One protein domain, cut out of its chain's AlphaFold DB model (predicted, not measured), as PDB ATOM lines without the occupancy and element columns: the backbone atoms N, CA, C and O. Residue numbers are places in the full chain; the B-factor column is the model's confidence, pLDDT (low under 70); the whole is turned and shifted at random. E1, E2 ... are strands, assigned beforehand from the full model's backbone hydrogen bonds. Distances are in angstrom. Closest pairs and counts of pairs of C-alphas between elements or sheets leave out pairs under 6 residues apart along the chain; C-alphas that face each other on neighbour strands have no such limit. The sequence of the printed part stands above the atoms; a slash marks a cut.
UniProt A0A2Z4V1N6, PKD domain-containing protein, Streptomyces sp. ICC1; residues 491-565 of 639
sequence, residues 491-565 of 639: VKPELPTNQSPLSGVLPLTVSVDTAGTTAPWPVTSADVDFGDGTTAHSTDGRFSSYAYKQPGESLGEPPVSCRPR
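AT A GLANCE: This is residues 491 to 565 of the 639 residues of the protein "PKD domain-containing protein" of Streptomyces sp. ICC1 (UniProt A0A2Z4V1N6). With little regular structure, this is a three-stranded sheet, E4, E3, E5, and a separate small hairpin, E1 and E2, joined by loops. The printed part has 75 residues, 24 of them in strands E1 to E5 in chain order, with no named helix: all strand, both sheets antiparallel. It is only just loose, close to compact, with a radius of gyration of the C-alphas of 13.9 A, and flat, 41 by 29 by 16 A.

IN THESE COORDINATES: E3, residues 523 to 529, spans 17.5 A; E4, 535 to 538; E5, 560 to 564, ends at C-alpha (32.971, 14.350, -4.483). E1, 491 to 493, begins at (17.917, 3.131, 6.286); E2, 509 to 513, spans 13.6 A.

HOW THE PARTS SIT: Inner strand E3 is antiparallel to E4, a hairpin, with N 528 and O 536 2.9 A apart, and to E5, N 527 and O 561 2.8 A. In hairpin E1 and E2, N 511 and O 492 are 2.8 A apart. E2 and E3 are only just apart, closest C-alphas 8.4 A.

THE WHOLE: The printed part has no cut. Links E1 to E2 and E4 to E5 are long. Twenty residues, among them 552 to 565, have pLDDT under 70.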
ATOM      1  N   VAL A 491      19.268   2.662   5.975       84.75
ATOM      2  CA  VAL A 491      17.917   3.131   6.286       84.75
ATOM      3  C   VAL A 491      17.481   2.440   7.566       84.75
ATOM      4  O   VAL A 491      17.596   1.220   7.686       84.75
ATOM      5  N   LYS A 492      16.995   3.210   8.536       86.62
ATOM      6  CA  LYS A 492      16.452   2.680   9.792       86.62
ATOM      7  C   LYS A 492      15.050   3.249   9.992       86.62
ATOM      8  O   LYS A 492      14.896   4.461   9.839       86.62
ATOM      9  N   PRO A 493      14.041   2.431  10.332       86.06
ATOM     10  CA  PRO A 493      12.760   2.947  10.793       86.06
ATOM     11  C   PRO A 493      12.972   3.802  12.044       86.06
ATOM     12  O   PRO A 493      13.624   3.356  12.991       86.06
ATOM     13  N   GLU A 494      12.410   5.006  12.064       86.44
ATOM     14  CA  GLU A 494      12.294   5.765  13.304       86.44
ATOM     15  C   GLU A 494      11.037   5.309  14.037       86.44
ATOM     16  O   GLU A 494       9.933   5.321  13.491       86.44
ATOM     17  N   LEU A 495      11.212   4.886  15.286       83.12
ATOM     18  CA  LEU A 495      10.139   4.418  16.153       83.12
ATOM     19  C   LEU A 495      10.131   5.254  17.438       83.12
ATOM     20  O   LEU A 495      11.211   5.585  17.942       83.12
ATOM     21  N   PRO A 496       8.954   5.551  18.020       78.25
ATOM     22  CA  PRO A 496       8.871   6.096  19.370       78.25
ATOM     23  C   PRO A 496       9.617   5.192  20.355       78.25
ATOM     24  O   PRO A 496       9.412   3.975  20.380       78.25
ATOM     25  N   THR A 497      10.496   5.771  21.169       78.88
ATOM     26  CA  THR A 497      11.263   5.011  22.164       78.88
ATOM     27  C   THR A 497      10.502   4.933  23.483       78.88
ATOM     28  O   THR A 497       9.667   5.779  23.788       78.88
ATOM     29  N   ASN A 498      10.830   3.963  24.336       76.00
ATOM     30  CA  ASN A 498      10.287   3.901  25.699       76.00
ATOM     31  C   ASN A 498      10.657   5.124  26.567       76.00
ATOM     32  O   ASN A 498       9.974   5.393  27.550       76.00
ATOM     33  N   GLN A 499      11.711   5.867  26.206       75.44
ATOM     34  CA  GLN A 499      12.095   7.129  26.848       75.44
ATOM     35  C   GLN A 499      11.400   8.361  26.247       75.44
ATOM     36  O   GLN A 499      11.364   9.405  26.889       75.44
ATOM     37  N   SER A 500      10.820   8.248  25.049       73.12
ATOM     38  CA  SER A 500      10.005   9.295  24.426       73.12
ATOM     39  C   SER A 500       8.777   8.689  23.727       73.12
ATOM     40  O   SER A 500       8.642   8.771  22.508       73.12
ATOM     41  N   PRO A 501       7.845   8.062  24.475       66.62
ATOM     42  CA  PRO A 501       6.705   7.347  23.888       66.62
ATOM     43  C   PRO A 501       5.669   8.284  23.247       66.62
ATOM     44  O   PRO A 501       4.774   7.827  22.543       66.62
ATOM     45  N   LEU A 502       5.791   9.593  23.495       70.12
ATOM     46  CA  LEU A 502       4.984  10.661  22.907       70.12
ATOM     47  C   LEU A 502       5.776  11.509  21.895       70.12
ATOM     48  O   LEU A 502       5.302  12.572  21.494       70.12
ATOM     49  N   SER A 503       6.969  11.075  21.463       67.12
ATOM     50  CA  SER A 503       7.601  11.676  20.287       67.12
ATOM     51  C   SER A 503       6.660  11.488  19.099       67.12
ATOM     52  O   SER A 503       6.384  10.346  18.727       67.12
ATOM     53  N   GLY A 504       6.174  12.584  18.514       72.31
ATOM     54  CA  GLY A 504       5.224  12.595  17.393       72.31
ATOM     55  C   GLY A 504       5.813  12.128  16.057       72.31
ATOM     56  O   GLY A 504       5.549  12.744  15.027       72.31
ATOM     57  N   VAL A 505       6.637  11.080  16.085       81.81
ATOM     58  CA  VAL A 505       7.173  10.382  14.916       81.81
ATOM     59  C   VAL A 505       5.990   9.838  14.127       81.81
ATOM     60  O   VAL A 505       5.174   9.075  14.649       81.81
ATOM     61  N   LEU A 506       5.869  10.272  12.876       82.69
ATOM     62  CA  LEU A 506       4.771   9.861  12.013       82.69
ATOM     63  C   LEU A 506       4.899   8.365  11.670       82.69
ATOM     64  O   LEU A 506       6.015   7.833  11.621       82.69
ATOM     65  N   PRO A 507       3.790   7.660  11.389       81.06
ATOM     66  CA  PRO A 507       3.863   6.328  10.802       81.06
ATOM     67  C   PRO A 507       4.725   6.334   9.532       81.06
ATOM     68  O   PRO A 507       4.720   7.309   8.786       81.06
ATOM     69  N   LEU A 508       5.437   5.231   9.282       85.38
ATOM     70  CA  LEU A 508       6.326   5.066   8.122       85.38
ATOM     71  C   LEU A 508       7.497   6.074   8.061       85.38
ATOM     72  O   LEU A 508       7.959   6.410   6.970       85.38
ATOM     73  N   THR A 509       7.988   6.549   9.212       88.38
ATOM     74  CA  THR A 509       9.188   7.401   9.273       88.38
ATOM     75  C   THR A 509      10.481   6.583   9.187       88.38
ATOM     76  O   THR A 509      10.623   5.552   9.849       88.38
ATOM     77  N   VAL A 510      11.447   7.059   8.401       87.31
ATOM     78  CA  VAL A 510      12.797   6.497   8.263       87.31
ATOM     79  C   VAL A 510      13.886   7.563   8.415       87.31
ATOM     80  O   VAL A 510      13.734   8.695   7.957       87.31
ATOM     81  N   SER A 511      15.017   7.179   9.005       86.44
ATOM     82  CA  SER A 511      16.272   7.938   8.989       86.44
ATOM     83  C   SER A 511      17.220   7.357   7.938       86.44
ATOM     84  O   SER A 511      17.372   6.130   7.887       86.44
ATOM     85  N   VAL A 512      17.902   8.208   7.164       84.50
ATOM     86  CA  VAL A 512      18.935   7.794   6.196       84.50
ATOM     87  C   VAL A 512      20.305   8.308   6.638       84.50
ATOM     88  O   VAL A 512      20.501   9.505   6.839       84.50
ATOM     89  N   ASP A 513      21.264   7.392   6.767       82.06
ATOM     90  CA  ASP A 513      22.649   7.676   7.154       82.06
ATOM     91  C   ASP A 513      23.604   7.232   6.041       82.06
ATOM     92  O   ASP A 513      23.674   6.046   5.721       82.06
ATOM     93  N   THR A 514      24.345   8.177   5.456       80.88
ATOM     94  CA  THR A 514      25.287   7.925   4.349       80.88
ATOM     95  C   THR A 514      26.736   7.709   4.797       80.88
ATOM     96  O   THR A 514      27.618   7.576   3.948       80.88
ATOM     97  N   ALA A 515      27.009   7.612   6.106       79.06
ATOM     98  CA  ALA A 515      28.363   7.467   6.659       79.06
ATOM     99  C   ALA A 515      29.136   6.222   6.172       79.06
ATOM    100  O   ALA A 515      30.359   6.176   6.291       79.06
ATOM    101  N   GLY A 516      28.449   5.224   5.601       77.75
ATOM    102  CA  GLY A 516      29.078   4.076   4.939       77.75
ATOM    103  C   GLY A 516      29.734   4.401   3.588       77.75
ATOM    104  O   GLY A 516      30.515   3.595   3.083       77.75
ATOM    105  N   THR A 517      29.433   5.556   2.985       82.50
ATOM    106  CA  THR A 517      29.976   5.961   1.683       82.50
ATOM    107  C   THR A 517      31.488   6.154   1.756       82.50
ATOM    108  O   THR A 517      31.993   6.980   2.515       82.50
ATOM    109  N   THR A 518      32.220   5.441   0.900       82.75
ATOM    110  CA  THR A 518      33.678   5.569   0.782       82.75
ATOM    111  C   THR A 518      34.048   6.278  -0.516       82.75
ATOM    112  O   THR A 518      33.505   5.997  -1.585       82.75
ATOM    113  N   ALA A 519      34.965   7.244  -0.427       85.25
ATOM    114  CA  ALA A 519      35.368   8.062  -1.562       85.25
ATOM    115  C   ALA A 519      36.863   8.441  -1.507       85.25
ATOM    116  O   ALA A 519      37.387   8.710  -0.422       85.25
ATOM    117  N   PRO A 520      37.541   8.541  -2.668       85.50
ATOM    118  CA  PRO A 520      38.923   9.036  -2.791       85.50
ATOM    119  C   PRO A 520      39.068  10.557  -2.568       85.50
ATOM    120  O   PRO A 520      40.171  11.093  -2.545       85.50
ATOM    121  N   TRP A 521      37.952  11.273  -2.449       88.44
ATOM    122  CA  TRP A 521      37.866  12.719  -2.240       88.44
ATOM    123  C   TRP A 521      36.826  12.997  -1.148       88.44
ATOM    124  O   TRP A 521      35.917  12.180  -0.982       88.44
ATOM    125  N   PRO A 522      36.884  14.144  -0.448       85.44
ATOM    126  CA  PRO A 522      35.809  14.555   0.449       85.44
ATOM    127  C   PRO A 522      34.459  14.586  -0.281       85.44
ATOM    128  O   PRO A 522      34.317  15.233  -1.326       85.44
ATOM    129  N   VAL A 523      33.465  13.897   0.282       83.12
ATOM    130  CA  VAL A 523      32.063  14.020  -0.131       83.12
ATOM    131  C   VAL A 523      31.533  15.326   0.454       83.12
ATOM    132  O   VAL A 523      31.578  15.514   1.665       83.12
ATOM    133  N   THR A 524      31.076  16.241  -0.400       82.81
ATOM    134  CA  THR A 524      30.579  17.562   0.036       82.81
ATOM    135  C   THR A 524      29.061  17.669   0.055       82.81
ATOM    136  O   THR A 524      28.526  18.635   0.592       82.81
ATOM    137  N   SER A 525      28.370  16.718  -0.572       84.31
ATOM    138  CA  SER A 525      26.919  16.592  -0.497       84.31
ATOM    139  C   SER A 525      26.453  15.205  -0.926       84.31
ATOM    140  O   SER A 525      27.113  14.542  -1.737       84.31
ATOM    141  N   ALA A 526      25.274  14.823  -0.448       85.00
ATOM    142  CA  ALA A 526      24.520  13.662  -0.891       85.00
ATOM    143  C   ALA A 526      23.083  14.075  -1.256       85.00
ATOM    144  O   ALA A 526      22.479  14.917  -0.592       85.00
ATOM    145  N   ASP A 527      22.559  13.467  -2.313       86.38
ATOM    146  CA  ASP A 527      21.172  13.543  -2.765       86.38
ATOM    147  C   ASP A 527      20.536  12.153  -2.534       86.38
ATOM    148  O   ASP A 527      21.125  11.148  -2.936       86.38
ATOM    149  N   VAL A 528      19.366  12.075  -1.892       84.31
ATOM    150  CA  VAL A 528      18.604  10.829  -1.645       84.31
ATOM    151  C   VAL A 528      17.249  10.940  -2.337       84.31
ATOM    152  O   VAL A 528      16.559  11.940  -2.145       84.31
ATOM    153  N   ASP A 529      16.853   9.928  -3.105       86.56
ATOM    154  CA  ASP A 529      15.495   9.770  -3.647       86.56
ATOM    155  C   ASP A 529      14.766   8.671  -2.870       86.56
ATOM    156  O   ASP A 529      15.247   7.542  -2.798       86.56
ATOM    157  N   PHE A 530      13.620   8.991  -2.268       83.62
ATOM    158  CA  PHE A 530      12.876   8.052  -1.422       83.62
ATOM    159  C   PHE A 530      12.024   7.050  -2.216       83.62
ATOM    160  O   PHE A 530      11.419   6.162  -1.613       83.62
ATOM    161  N   GLY A 531      11.969   7.165  -3.548       81.19
ATOM    162  CA  GLY A 531      11.239   6.262  -4.443       81.19
ATOM    163  C   GLY A 531       9.751   6.589  -4.621       81.19
ATOM    164  O   GLY A 531       9.099   6.007  -5.485       81.19
ATOM    165  N   ASP A 532       9.210   7.549  -3.864       82.62
ATOM    166  CA  ASP A 532       7.843   8.076  -4.016       82.62
ATOM    167  C   ASP A 532       7.787   9.402  -4.808       82.62
ATOM    168  O   ASP A 532       6.760  10.088  -4.835       82.62
ATOM    169  N   GLY A 533       8.895   9.761  -5.465       82.31
ATOM    170  CA  GLY A 533       9.067  11.017  -6.196       82.31
ATOM    171  C   GLY A 533       9.509  12.197  -5.324       82.31
ATOM    172  O   GLY A 533       9.624  13.311  -5.839       82.31
ATOM    173  N   THR A 534       9.760  11.985  -4.028       85.06
ATOM    174  CA  THR A 534      10.410  12.978  -3.164       85.06
ATOM    175  C   THR A 534      11.915  12.742  -3.065       85.06
ATOM    176  O   THR A 534      12.398  11.611  -3.065       85.06
ATOM    177  N   THR A 535      12.670  13.836  -2.956       86.50
ATOM    178  CA  THR A 535      14.122  13.802  -2.765       86.50
ATOM    179  C   THR A 535      14.541  14.712  -1.614       86.50
ATOM    180  O   THR A 535      13.870  15.702  -1.309       86.50
ATOM    181  N   ALA A 536      15.667  14.392  -0.980       84.75
ATOM    182  CA  ALA A 536      16.325  15.240   0.006       84.75
ATOM    183  C   ALA A 536      17.788  15.493  -0.373       84.75
ATOM    184  O   ALA A 536      18.437  14.665  -1.012       84.75
ATOM    185  N   HIS A 537      18.310  16.637   0.064       85.56
ATOM    186  CA  HIS A 537      19.695  17.055  -0.129       85.56
ATOM    187  C   HIS A 537      20.350  17.301   1.231       85.56
ATOM    188  O   HIS A 537      19.766  17.973   2.080       85.56
ATOM    189  N   SER A 538      21.570  16.802   1.417       81.75
ATOM    190  CA  SER A 538      22.383  17.027   2.613       81.75
ATOM    191  C   SER A 538      23.798  17.455   2.235       81.75
ATOM    192  O   SER A 538      24.390  16.921   1.296       81.75
ATOM    193  N   THR A 539      24.359  18.398   2.994       79.88
ATOM    194  CA  THR A 539      25.754  18.860   2.889       79.88
ATOM    195  C   THR A 539      26.639  18.392   4.049       79.88
ATOM    196  O   THR A 539      27.855  18.559   3.983       79.88
ATOM    197  N   ASP A 540      26.063  17.780   5.090       68.94
ATOM    198  CA  ASP A 540      26.770  17.206   6.246       68.94
ATOM    199  C   ASP A 540      26.720  15.660   6.285       68.94
ATOM    200  O   ASP A 540      27.270  15.036   7.193       68.94
ATOM    201  N   GLY A 541      26.077  15.038   5.290       65.00
ATOM    202  CA  GLY A 541      25.902  13.587   5.167       65.00
ATOM    203  C   GLY A 541      24.772  13.012   6.027       65.00
ATOM    204  O   GLY A 541      24.552  11.796   6.003       65.00
ATOM    205  N   ARG A 542      24.045  13.863   6.763       65.31
ATOM    206  CA  ARG A 542      22.899  13.494   7.595       65.31
ATOM    207  C   ARG A 542      21.607  13.954   6.940       65.31
ATOM    208  O   ARG A 542      21.496  15.086   6.474       65.31
ATOM    209  N   PHE A 543      20.611  13.079   6.948       70.31
ATOM    210  CA  PHE A 543      19.263  13.398   6.502       70.31
ATOM    211  C   PHE A 543      18.342  13.392   7.714       70.31
ATOM    212  O   PHE A 543      18.295  12.416   8.463       70.31
ATOM    213  N   SER A 544      17.616  14.492   7.914       65.06
ATOM    214  CA  SER A 544      16.472  14.506   8.822       65.06
ATOM    215  C   SER A 544      15.420  13.503   8.350       65.06
ATOM    216  O   SER A 544      15.296  13.237   7.153       65.06
ATOM    217  N   SER A 545      14.669  12.972   9.304       79.38
ATOM    218  CA  SER A 545      13.688  11.915   9.108       79.38
ATOM    219  C   SER A 545      12.670  12.179   7.990       79.38
ATOM    220  O   SER A 545      12.157  13.289   7.839       79.38
ATOM    221  N   TYR A 546      12.370  11.142   7.203       85.75
ATOM    222  CA  TYR A 546      11.376  11.180   6.127       85.75
ATOM    223  C   TYR A 546      10.212  10.235   6.422       85.75
ATOM    224  O   TYR A 546      10.439   9.068   6.727       85.75
ATOM    225  N   ALA A 547       8.976  10.724   6.308       87.75
ATOM    226  CA  ALA A 547       7.763   9.947   6.549       87.75
ATOM    227  C   ALA A 547       6.994   9.698   5.246       87.75
ATOM    228  O   ALA A 547       6.492  10.639   4.623       87.75
ATOM    229  N   TYR A 548       6.864   8.429   4.857       84.50
ATOM    230  CA  TYR A 548       6.108   8.049   3.664       84.50
ATOM    231  C   TYR A 548       4.606   8.308   3.844       84.50
ATOM    232  O   TYR A 548       4.005   7.948   4.855       84.50
ATOM    233  N   LYS A 549       3.966   8.887   2.822       83.19
ATOM    234  CA  LYS A 549       2.535   9.251   2.868       83.19
ATOM    235  C   LYS A 549       1.580   8.052   2.846       83.19
ATOM    236  O   LYS A 549       0.418   8.200   3.214       83.19
ATOM    237  N   GLN A 550       2.043   6.898   2.369       79.88
ATOM    238  CA  GLN A 550       1.265   5.666   2.234       79.88
ATOM    239  C   GLN A 550       2.203   4.446   2.161       79.88
ATOM    240  O   GLN A 550       3.336   4.598   1.701       79.88
ATOM    241  N   PRO A 551       1.758   3.242   2.571       74.81
ATOM    242  CA  PRO A 551       2.492   2.004   2.313       74.81
ATOM    243  C   PRO A 551       2.591   1.706   0.809       74.81
ATOM    244  O   PRO A 551       1.656   1.981   0.057       74.81
ATOM    245  N   GLY A 552       3.685   1.078   0.383       67.31
ATOM    246  CA  GLY A 552       3.878   0.590  -0.983       67.31
ATOM    247  C   GLY A 552       5.060  -0.374  -1.071       67.31
ATOM    248  O   GLY A 552       5.912  -0.390  -0.183       67.31
ATOM    249  N   GLU A 553       5.115  -1.185  -2.129       56.84
ATOM    250  CA  GLU A 553       6.299  -2.000  -2.420       56.84
ATOM    251  C   GLU A 553       7.407  -1.101  -2.981       56.84
ATOM    252  O   GLU A 553       7.245  -0.463  -4.022       56.84
ATOM    253  N   SER A 554       8.540  -1.032  -2.281       49.28
ATOM    254  CA  SER A 554       9.698  -0.256  -2.720       49.28
ATOM    255  C   SER A 554      10.342  -0.901  -3.948       49.28
ATOM    256  O   SER A 554      10.753  -2.064  -3.889       49.28
ATOM    257  N   LEU A 555      10.515  -0.133  -5.026       47.09
ATOM    258  CA  LEU A 555      11.337  -0.509  -6.182       47.09
ATOM    259  C   LEU A 555      12.836  -0.456  -5.824       47.09
ATOM    260  O   LEU A 555      13.584   0.374  -6.329       47.09
ATOM    261  N   GLY A 556      13.264  -1.373  -4.956       52.62
ATOM    262  CA  GLY A 556      14.636  -1.477  -4.461       52.62
ATOM    263  C   GLY A 556      15.017  -0.438  -3.403       52.62
ATOM    264  O   GLY A 556      14.194   0.331  -2.910       52.62
ATOM    265  N   GLU A 557      16.298  -0.467  -3.040       51.47
ATOM    266  CA  GLU A 557      16.947   0.511  -2.167       51.47
ATOM    267  C   GLU A 557      16.831   1.942  -2.740       51.47
ATOM    268  O   GLU A 557      17.059   2.124  -3.940       51.47
ATOM    269  N   PRO A 558      16.512   2.966  -1.918       57.41
ATOM    270  CA  PRO A 558      16.370   4.347  -2.388       57.41
ATOM    271  C   PRO A 558      17.691   4.844  -3.003       57.41
ATOM    272  O   PRO A 558      18.725   4.779  -2.334       57.41
ATOM    273  N   PRO A 559      17.721   5.320  -4.263       62.31
ATOM    274  CA  PRO A 559      18.984   5.666  -4.897       62.31
ATOM    275  C   PRO A 559      19.612   6.906  -4.248       62.31
ATOM    276  O   PRO A 559      19.008   7.977  -4.169       62.31
ATOM    277  N   VAL A 560      20.867   6.754  -3.816       58.19
ATOM    278  CA  VAL A 560      21.673   7.820  -3.207       58.19
ATOM    279  C   VAL A 560      22.804   8.218  -4.146       58.19
ATOM    280  O   VAL A 560      23.590   7.380  -4.586       58.19
ATOM    281  N   SER A 561      22.911   9.513  -4.430       69.12
ATOM    282  CA  SER A 561      23.956  10.095  -5.272       69.12
ATOM    283  C   SER A 561      24.840  11.021  -4.444       69.12
ATOM    284  O   SER A 561      24.381  12.035  -3.923       69.12
ATOM    285  N   CYS A 562      26.126  10.696  -4.323       66.25
ATOM    286  CA  CYS A 562      27.094  11.508  -3.580       66.25
ATOM    287  C   CYS A 562      28.001  12.286  -4.540       66.25
ATOM    288  O   CYS A 562      28.476  11.745  -5.541       66.25
ATOM    289  N   ARG A 563      28.290  13.555  -4.226       68.06
ATOM    290  CA  ARG A 563      29.162  14.411  -5.049       68.06
ATOM    291  C   ARG A 563      30.526  14.616  -4.375       68.06
ATOM    292  O   ARG A 563      30.600  15.326  -3.369       68.06
ATOM    293  N   PRO A 564      31.615  14.031  -4.913       65.75
ATOM    294  CA  PRO A 564      32.971  14.350  -4.483       65.75
ATOM    295  C   PRO A 564      33.419  15.694  -5.072       65.75
ATOM    296  O   PRO A 564      33.167  15.983  -6.246       65.75
ATOM    297  N   ARG A 565      34.132  16.510  -4.289       62.31
ATOM    298  CA  ARG A 565      34.684  17.784  -4.778       62.31
ATOM    299  C   ARG A 565      36.091  17.601  -5.343       62.31
ATOM    300  O   ARG A 565      37.002  17.205  -4.626       62.31
TER     301      ARG A 565